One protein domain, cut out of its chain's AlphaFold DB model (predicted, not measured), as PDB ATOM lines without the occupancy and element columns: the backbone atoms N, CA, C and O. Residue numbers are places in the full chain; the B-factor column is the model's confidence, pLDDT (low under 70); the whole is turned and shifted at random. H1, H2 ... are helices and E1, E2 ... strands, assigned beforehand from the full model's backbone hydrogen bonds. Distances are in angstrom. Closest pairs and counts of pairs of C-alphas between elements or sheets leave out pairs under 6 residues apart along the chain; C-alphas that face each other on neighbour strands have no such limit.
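What this domain is: This is residues 435 to 498 of the 499 residues of the protein "RING-type domain-containing protein" of Massariosphaeria phaeospora (UniProt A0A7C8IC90). Two small three-stranded sheets lie face to face as a small sandwich, and the short helix H1 packs on the face of the sheet E1 E6 E5 that is turned away from the other sheet, E2 E3 E4. Helix, sheet and sheet follow one another along the longest axis of a flat outline, with spans of 35 by 29 by 11 A. The printed part has 64 residues with one named helix and six named strands, in the order H1 E1 E2 E3 E4 E5 E6; the class is mostly strand. Both sheets, E1 - E6 - E5 and E2 - E3 - E4, are antiparallel, and the whole is compact, with a radius of gyration of the C-alphas of 11.5 A.

Where its parts are: H1, residues 435 to 442, begins with C-alpha 435 at (170.720, 131.646, 90.879) and is 10.5 A long. E1, residues 445 to 452, is 19.9 A long and bends by 60 degrees at residue 448. E2, residues 456 to 459, is 10.3 A long, and E3, residues 465 to 469, is 13.3 A long. E4, residues 475 to 480, is 13.9 A long, and its C-alpha 475 is at (182.728, 155.414, 98.828). E5, residues 484 to 488, is 13.7 A long. E6, residues 491 to 497, is 19.3 A long and ends with C-alpha 497 at (185.171, 136.916, 82.260).

How they stand to each other: In the sheet E1 E6 E5, which is only just strongly twisted, with C-alphas up to 4.2 A off its best plane, E6 is the inner strand. E1 and E6 are antiparallel at 159 degrees, with N 446 and O 496 within hydrogen-bond range at 2.9 A. E5 and E6 form a hairpin at 152 degrees, with N 486 and O 493 2.9 A apart. H1 is on this sheet at a height over the sheet of 8.3 A. It lies over E6 and only just over E1, on which 3 of its C-alphas fall, and runs along the strands, at 9 degrees to E6 on the local plane. Every O i to N i+4 pair of H1 is within hydrogen-bond range. E2, E3 and E4 form a meander, each strand the antiparallel neighbour of the one before; E2 and E3 are a hairpin, with N 458 and O 467 2.8 A apart, and so are E3 and E4, with N 466 and O 479 2.8 A apart. The two sheets make a sandwich, two sheets face to face: the facing parts are 10.1 A apart centre to centre and the best planes 9 degrees apart. Between E1 and E4 the closest C-alphas, those of Ser 449 and Val 479, are 6.8 A apart. E3 and E6 are near each other, with 5 pairs of C-alphas within 10 A, while E2 and E5 are apart.

The domain as a whole: The two C-alphas farthest apart, those of Gln 442 and Asn 472, are 34.9 A apart. The printed part has no cut, and each link between successive elements is tight. The chain changes from one sheet to the other at the links E1 to E2 and E4 to E5. The mean pLDDT of the printed part is 95.9, and no printed residue is under 70.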
ATOM      1  N   GLU A 435     170.943 131.813  92.323       96.62
ATOM      2  CA  GLU A 435     170.720 131.646  90.879       96.62
ATOM      3  C   GLU A 435     171.696 132.500  90.052       96.62
ATOM      4  O   GLU A 435     172.303 132.002  89.106       96.62
ATOM      5  N   ALA A 436     171.931 133.757  90.447       96.62
ATOM      6  CA  ALA A 436     172.902 134.622  89.780       96.62
ATOM      7  C   ALA A 436     174.345 134.097  89.894       96.62
ATOM      8  O   ALA A 436     175.100 134.189  88.930       96.62
ATOM      9  N   ARG A 437     174.731 133.516  91.039       98.00
ATOM     10  CA  ARG A 437     176.055 132.886  91.199       98.00
ATOM     11  C   ARG A 437     176.204 131.664  90.299       98.00
ATOM     12  O   ARG A 437     177.173 131.592  89.554       98.00
ATOM     13  N   THR A 438     175.218 130.768  90.299       97.25
ATOM     14  CA  THR A 438     175.227 129.583  89.431       97.25
ATOM     15  C   THR A 438     175.280 129.968  87.952       97.25
ATOM     16  O   THR A 438     176.015 129.356  87.187       97.25
ATOM     17  N   TRP A 439     174.563 131.018  87.544       97.31
ATOM     18  CA  TRP A 439     174.622 131.528  86.173       97.31
ATOM     19  C   TRP A 439     176.014 132.056  85.791       97.31
ATOM     20  O   TRP A 439     176.486 131.799  84.684       97.31
ATOM     21  N   LEU A 440     176.690 132.769  86.703       97.19
ATOM     22  CA  LEU A 440     178.062 133.239  86.487       97.19
ATOM     23  C   LEU A 440     179.039 132.062  86.372       97.19
ATOM     24  O   LEU A 440     179.836 132.026  85.436       97.19
ATOM     25  N   GLU A 441     178.931 131.078  87.263       96.50
ATOM     26  CA  GLU A 441     179.747 129.859  87.231       96.50
ATOM     27  C   GLU A 441     179.562 129.085  85.916       96.50
ATOM     28  O   GLU A 441     180.542 128.719  85.272       96.50
ATOM     29  N   GLN A 442     178.318 128.908  85.457       97.19
ATOM     30  CA  GLN A 442     178.005 128.215  84.198       97.19
ATOM     31  C   GLN A 442     178.620 128.882  82.963       97.19
ATOM     32  O   GLN A 442     178.892 128.209  81.971       97.19
ATOM     33  N   ARG A 443     178.847 130.198  83.007       96.75
ATOM     34  CA  ARG A 443     179.479 130.962  81.920       96.75
ATOM     35  C   ARG A 443     180.986 131.122  82.090       96.75
ATOM     36  O   ARG A 443     181.585 131.961  81.418       96.75
ATOM     37  N   ASN A 444     181.587 130.343  82.989       96.69
ATOM     38  CA  ASN A 444     182.994 130.449  83.347       96.69
ATOM     39  C   ASN A 444     183.363 131.881  83.778       96.69
ATOM     40  O   ASN A 444     184.417 132.393  83.429       96.69
ATOM     41  N   HIS A 445     182.474 132.606  84.459       97.56
ATOM     42  CA  HIS A 445     182.782 133.936  84.984       97.56
ATOM     43  C   HIS A 445     183.317 133.819  86.408       97.56
ATOM     44  O   HIS A 445     182.747 133.129  87.252       97.56
ATOM     45  N   VAL A 446     184.402 134.534  86.699       97.56
ATOM     46  CA  VAL A 446     185.026 134.525  88.024       97.56
ATOM     47  C   VAL A 446     184.471 135.690  88.832       97.56
ATOM     48  O   VAL A 446     184.678 136.856  88.487       97.56
ATOM     49  N   ILE A 447     183.765 135.385  89.921       98.06
ATOM     50  CA  ILE A 447     183.275 136.397  90.862       98.06
ATOM     51  C   ILE A 447     184.476 137.051  91.555       98.06
ATOM     52  O   ILE A 447     185.286 136.380  92.189       98.06
ATOM     53  N   VAL A 448     184.579 138.373  91.435       98.00
ATOM     54  CA  VAL A 448     185.667 139.185  91.996       98.00
ATOM     55  C   VAL A 448     185.290 139.724  93.374       98.00
ATOM     56  O   VAL A 448     186.105 139.714  94.290       98.00
ATOM     57  N   SER A 449     184.061 140.219  93.538       97.81
ATOM     58  CA  SER A 449     183.581 140.766  94.811       97.81
ATOM     59  C   SER A 449     182.061 140.764  94.869       97.81
ATOM     60  O   SER A 449     181.395 140.986  93.864       97.81
ATOM     61  N   GLU A 450     181.505 140.631  96.070       98.06
ATOM     62  CA  GLU A 450     180.073 140.793  96.316       98.06
ATOM     63  C   GLU A 450     179.839 141.831  97.416       98.06
ATOM     64  O   GLU A 450     180.406 141.733  98.502       98.06
ATOM     65  N   LEU A 451     179.017 142.843  97.129       97.19
ATOM     66  CA  LEU A 451     178.750 143.960  98.038       97.19
ATOM     67  C   LEU A 451     177.247 144.134  98.263       97.19
ATOM     68  O   LEU A 451     176.449 143.857  97.372       97.19
ATOM     69  N   ARG A 452     176.863 144.636  99.443       96.12
ATOM     70  CA  ARG A 452     175.472 144.977  99.791       96.12
ATOM     71  C   ARG A 452     175.276 146.484  99.912       96.12
ATOM     72  O   ARG A 452     176.232 147.212 100.174       96.12
ATOM     73  N   ASN A 453     174.028 146.938  99.802       94.19
ATOM     74  CA  ASN A 453     173.629 148.346  99.950       94.19
ATOM     75  C   ASN A 453     174.369 149.289  98.988       94.19
ATOM     76  O   ASN A 453     174.684 150.438  99.314       94.19
ATOM     77  N   VAL A 454     174.642 148.797  97.783       95.19
ATOM     78  CA  VAL A 454     175.260 149.592  96.729       95.19
ATOM     79  C   VAL A 454     174.254 150.635  96.245       95.19
ATOM     80  O   VAL A 454     173.151 150.308  95.816       95.19
ATOM     81  N   GLY A 455     174.613 151.911  96.376       93.06
ATOM     82  CA  GLY A 455     173.800 153.028  95.898       93.06
ATOM     83  C   GLY A 455     174.159 153.431  94.474       93.06
ATOM     84  O   GLY A 455     173.274 153.710  93.674       93.06
ATOM     85  N   ALA A 456     175.455 153.456  94.159       95.44
ATOM     86  CA  ALA A 456     175.944 153.766  92.824       95.44
ATOM     87  C   ALA A 456     177.267 153.050  92.536       95.44
ATOM     88  O   ALA A 456     178.137 152.945  93.402       95.44
ATOM     89  N   THR A 457     177.443 152.617  91.294       96.25
ATOM     90  CA  THR A 457     178.684 152.030  90.775       96.25
ATOM     91  C   THR A 457     179.216 152.899  89.649       96.25
ATOM     92  O   THR A 457     178.480 153.266  88.739       96.25
ATOM     93  N   SER A 458     180.503 153.224  89.688       97.00
ATOM     94  CA  SER A 458     181.172 154.021  88.657       97.00
ATOM     95  C   SER A 458     182.453 153.322  88.230       97.00
ATOM     96  O   SER A 458     183.205 152.860  89.082       97.00
ATOM     97  N   ARG A 459     182.705 153.202  86.926       97.12
ATOM     98  CA  ARG A 459     183.929 152.562  86.424       97.12
ATOM     99  C   ARG A 459     185.150 153.411  86.793       97.12
ATOM    100  O   ARG A 459     185.084 154.640  86.750       97.12
ATOM    101  N   LEU A 460     186.252 152.775  87.184       96.38
ATOM    102  CA  LEU A 460     187.512 153.481  87.421       96.38
ATOM    103  C   LEU A 460     188.098 153.933  86.077       96.38
ATOM    104  O   LEU A 460     188.180 153.144  85.136       96.38
ATOM    105  N   GLY A 461     188.500 155.200  85.976       89.69
ATOM    106  CA  GLY A 461     189.181 155.703  84.784       89.69
ATOM    107  C   GLY A 461     190.530 155.005  84.610       89.69
ATOM    108  O   GLY A 461     191.339 155.016  85.534       89.69
ATOM    109  N   GLY A 462     190.760 154.398  83.443       82.19
ATOM    110  CA  GLY A 462     192.049 153.805  83.074       82.19
ATOM    111  C   GLY A 462     192.245 152.317  83.388       82.19
ATOM    112  O   GLY A 462     193.365 151.841  83.245       82.19
ATOM    113  N   GLY A 463     191.215 151.555  83.788       86.19
ATOM    114  CA  GLY A 463     191.405 150.121  84.046       86.19
ATOM    115  C   GLY A 463     190.142 149.276  84.222       86.19
ATOM    116  O   GLY A 463     189.011 149.746  84.064       86.19
ATOM    117  N   ARG A 464     190.361 147.994  84.548       91.94
ATOM    118  CA  ARG A 464     189.325 147.053  84.995       91.94
ATOM    119  C   ARG A 464     189.015 147.330  86.464       91.94
ATOM    120  O   ARG A 464     189.903 147.269  87.314       91.94
ATOM    121  N   GLY A 465     187.770 147.693  86.758       96.50
ATOM    122  CA  GLY A 465     187.313 147.931  88.120       96.50
ATOM    123  C   GLY A 465     186.258 149.023  88.274       96.50
ATOM    124  O   GLY A 465     186.031 149.859  87.395       96.50
ATOM    125  N   PHE A 466     185.629 149.030  89.445       97.81
ATOM    126  CA  PHE A 466     184.512 149.888  89.808       97.81
ATOM    127  C   PHE A 466     184.745 150.546  91.170       97.81
ATOM    128  O   PHE A 466     185.105 149.899  92.150       97.81
ATOM    129  N   ARG A 467     184.484 151.850  91.259       97.75
ATOM    130  CA  ARG A 467     184.260 152.564  92.515       97.75
ATOM    131  C   ARG A 467     182.787 152.458  92.880       97.75
ATOM    132  O   ARG A 467     181.917 152.930  92.144       97.75
ATOM    133  N   VAL A 468     182.534 151.879  94.039       97.75
ATOM    134  CA  VAL A 468     181.208 151.594  94.575       97.75
ATOM    135  C   VAL A 468     180.923 152.580  95.698       97.75
ATOM    136  O   VAL A 468     181.756 152.778  96.580       97.75
ATOM    137  N   ARG A 469     179.760 153.227  95.665       96.94
ATOM    138  CA  ARG A 469     179.310 154.197  96.667       96.94
ATOM    139  C   ARG A 469     178.017 153.733  97.319       96.94
ATOM    140  O   ARG A 469     177.154 153.147  96.665       96.94
ATOM    141  N   HIS A 470     177.875 154.029  98.602       95.50
ATOM    142  CA  HIS A 470     176.621 153.891  99.326       95.50
ATOM    143  C   HIS A 470     175.620 154.976  98.875       95.50
ATOM    144  O   HIS A 470     175.991 155.951  98.217       95.50
ATOM    145  N   ARG A 471     174.336 154.839  99.235       88.81
ATOM    146  CA  ARG A 471     173.277 155.806  98.860       88.81
ATOM    147  C   ARG A 471     173.518 157.228  99.380       88.81
ATOM    148  O   ARG A 471     173.018 158.178  98.796       88.81
ATOM    149  N   ASN A 472     174.295 157.376 100.451       93.88
ATOM    150  CA  ASN A 472     174.691 158.677 101.004       93.88
ATOM    151  C   ASN A 472     175.894 159.312 100.270       93.88
ATOM    152  O   ASN A 472     176.416 160.325 100.721       93.88
ATOM    153  N   GLY A 473     176.371 158.704  99.177       93.06
ATOM    154  CA  GLY A 473     177.492 159.202  98.379       93.06
ATOM    155  C   GLY A 473     178.880 158.817  98.898       93.06
ATOM    156  O   GLY A 473     179.861 159.025  98.183       93.06
ATOM    157  N   GLN A 474     178.987 158.214 100.088       95.69
ATOM    158  CA  GLN A 474     180.269 157.742 100.617       95.69
ATOM    159  C   GLN A 474     180.786 156.559  99.797       95.69
ATOM    160  O   GLN A 474     180.023 155.671  99.415       95.69
ATOM    161  N   THR A 475     182.090 156.544  99.516       96.44
ATOM    162  CA  THR A 475     182.728 155.414  98.828       96.44
ATOM    163  C   THR A 475     182.700 154.200  99.746       96.44
ATOM    164  O   THR A 475     183.285 154.230 100.822       96.44
ATOM    165  N   LEU A 476     182.002 153.154  99.310       95.81
ATOM    166  CA  LEU A 476     181.868 151.891 100.024       95.81
ATOM    167  C   LEU A 476     183.078 150.994  99.758       95.81
ATOM    168  O   LEU A 476     183.646 150.430 100.683       95.81
ATOM    169  N   ALA A 477     183.465 150.865  98.487       97.44
ATOM    170  CA  ALA A 477     184.570 150.010  98.072       97.44
ATOM    171  C   ALA A 477     185.129 150.434  96.710       97.44
ATOM    172  O   ALA A 477     184.480 151.133  95.927       97.44
ATOM    173  N   VAL A 478     186.337 149.963  96.408       97.44
ATOM    174  CA  VAL A 478     186.932 150.026  95.074       97.44
ATOM    175  C   VAL A 478     187.250 148.597  94.649       97.44
ATOM    176  O   VAL A 478     188.200 148.002  95.146       97.44
ATOM    177  N   VAL A 479     186.437 148.045  93.752       97.94
ATOM    178  CA  VAL A 479     186.577 146.681  93.237       97.94
ATOM    179  C   VAL A 479     187.467 146.730  92.002       97.94
ATOM    180  O   VAL A 479     187.037 147.217  90.961       97.94
ATOM    181  N   ARG A 480     188.718 146.287  92.110       97.25
ATOM    182  CA  ARG A 480     189.650 146.203  90.972       97.25
ATOM    183  C   ARG A 480     189.454 144.889  90.220       97.25
ATOM    184  O   ARG A 480     188.867 143.966  90.767       97.25
ATOM    185  N   ASP A 481     189.883 144.844  88.963       96.12
ATOM    186  CA  ASP A 481     189.885 143.639  88.116       96.12
ATOM    187  C   ASP A 481     188.511 143.026  87.814       96.12
ATOM    188  O   ASP A 481     188.423 141.948  87.237       96.12
ATOM    189  N   ALA A 482     187.430 143.741  88.128       97.38
ATOM    190  CA  ALA A 482     186.090 143.418  87.662       97.38
ATOM    191  C   ALA A 482     185.817 144.062  86.297       97.38
ATOM    192  O   ALA A 482     186.124 145.238  86.066       97.38
ATOM    193  N   GLU A 483     185.198 143.295  85.406       96.94
ATOM    194  CA  GLU A 483     184.860 143.717  84.042       96.94
ATOM    195  C   GLU A 483     183.377 144.058  83.913       96.94
ATOM    196  O   GLU A 483     183.018 144.984  83.183       96.94
ATOM    197  N   ALA A 484     182.533 143.374  84.686       96.88
ATOM    198  CA  ALA A 484     181.095 143.580  84.729       96.88
ATOM    199  C   ALA A 484     180.543 143.382  86.148       96.88
ATOM    200  O   ALA A 484     181.250 142.978  87.077       96.88
ATOM    201  N   PHE A 485     179.263 143.705  86.322       97.94
ATOM    202  CA  PHE A 485     178.533 143.433  87.552       97.94
ATOM    203  C   PHE A 485     177.066 143.114  87.265       97.94
ATOM    204  O   PHE A 485     176.512 143.560  86.263       97.94
ATOM    205  N   VAL A 486     176.431 142.375  88.173       97.19
ATOM    206  CA  VAL A 486     174.988 142.106  88.180       97.19
ATOM    207  C   VAL A 486     174.399 142.519  89.527       97.19
ATOM    208  O   VAL A 486     175.010 142.305  90.577       97.19
ATOM    209  N   MET A 487     173.224 143.148  89.507       96.25
ATOM    210  CA  MET A 487     172.512 143.565  90.717       96.25
ATOM    211  C   MET A 487     171.363 142.606  91.018       96.25
ATOM    212  O   MET A 487     170.526 142.342  90.157       96.25
ATOM    213  N   VAL A 488     171.299 142.123  92.257       95.31
ATOM    214  CA  VAL A 488     170.244 141.226  92.740       95.31
ATOM    215  C   VAL A 488     169.715 141.759  94.066       95.31
ATOM    216  O   VAL A 488     170.302 141.550  95.126       95.31
ATOM    217  N   GLY A 489     168.594 142.480  94.016       93.19
ATOM    218  CA  GLY A 489     168.050 143.151  95.198       93.19
ATOM    219  C   GLY A 489     168.996 144.240  95.709       93.19
ATOM    220  O   GLY A 489     169.314 145.176  94.982       93.19
ATOM    221  N   ASP A 490     169.433 144.129  96.963       93.06
ATOM    222  CA  ASP A 490     170.424 145.013  97.586       93.06
ATOM    223  C   ASP A 490     171.875 144.529  97.415       93.06
ATOM    224  O   ASP A 490     172.792 145.193  97.903       93.06
ATOM    225  N   HIS A 491     172.092 143.404  96.726       96.12
ATOM    226  CA  HIS A 491     173.412 142.861  96.419       96.12
ATOM    227  C   HIS A 491     173.896 143.281  95.030       96.12
ATOM    228  O   HIS A 491     173.125 143.402  94.078       96.12
ATOM    229  N   THR A 492     175.206 143.447  94.890       97.69
ATOM    230  CA  THR A 492     175.887 143.626  93.608       97.69
ATOM    231  C   THR A 492     177.063 142.664  93.536       97.69
ATOM    232  O   THR A 492     177.967 142.733  94.372       97.69
ATOM    233  N   ILE A 493     177.039 141.767  92.550       98.12
ATOM    234  CA  ILE A 493     178.109 140.805  92.279       98.12
ATOM    235  C   ILE A 493     178.956 141.362  91.138       98.12
ATOM    236  O   ILE A 493     178.467 141.524  90.024       98.12
ATOM    237  N   PHE A 494     180.219 141.651  91.418       98.19
ATOM    238  CA  PHE A 494     181.222 142.057  90.442       98.19
ATOM    239  C   PHE A 494     181.989 140.826  89.982       98.19
ATOM    240  O   PHE A 494     182.419 140.024  90.811       98.19
ATOM    241  N   TYR A 495     182.186 140.685  88.678       98.19
ATOM    242  CA  TYR A 495     182.841 139.523  88.094       98.19
ATOM    243  C   TYR A 495     183.739 139.918  86.918       98.19
ATOM    244  O   TYR A 495     183.627 141.014  86.355       98.19
ATOM    245  N   ARG A 496     184.658 139.021  86.570       97.56
ATOM    246  CA  ARG A 496     185.480 139.081  85.358       97.56
ATOM    247  C   ARG A 496     185.176 137.881  84.479       97.56
ATOM    248  O   ARG A 496     184.783 136.830  84.994       97.56
ATOM    249  N   PHE A 497     185.329 138.035  83.173       96.69
ATOM    250  CA  PHE A 497     185.171 136.916  82.260       96.69
ATOM    251  C   PHE A 497     186.327 135.930  82.498       96.69
ATOM    252  O   PHE A 497     187.475 136.350  82.653       96.69
ATOM    253  N   GLY A 498     186.020 134.641  82.652       92.44
ATOM    254  CA  GLY A 498     187.053 133.608  82.646       92.44
ATOM    255  C   GLY A 498     187.622 133.455  81.246       92.44
ATOM    256  O   GLY A 498     186.958 133.791  80.263       92.44
TER     257      GLY A 498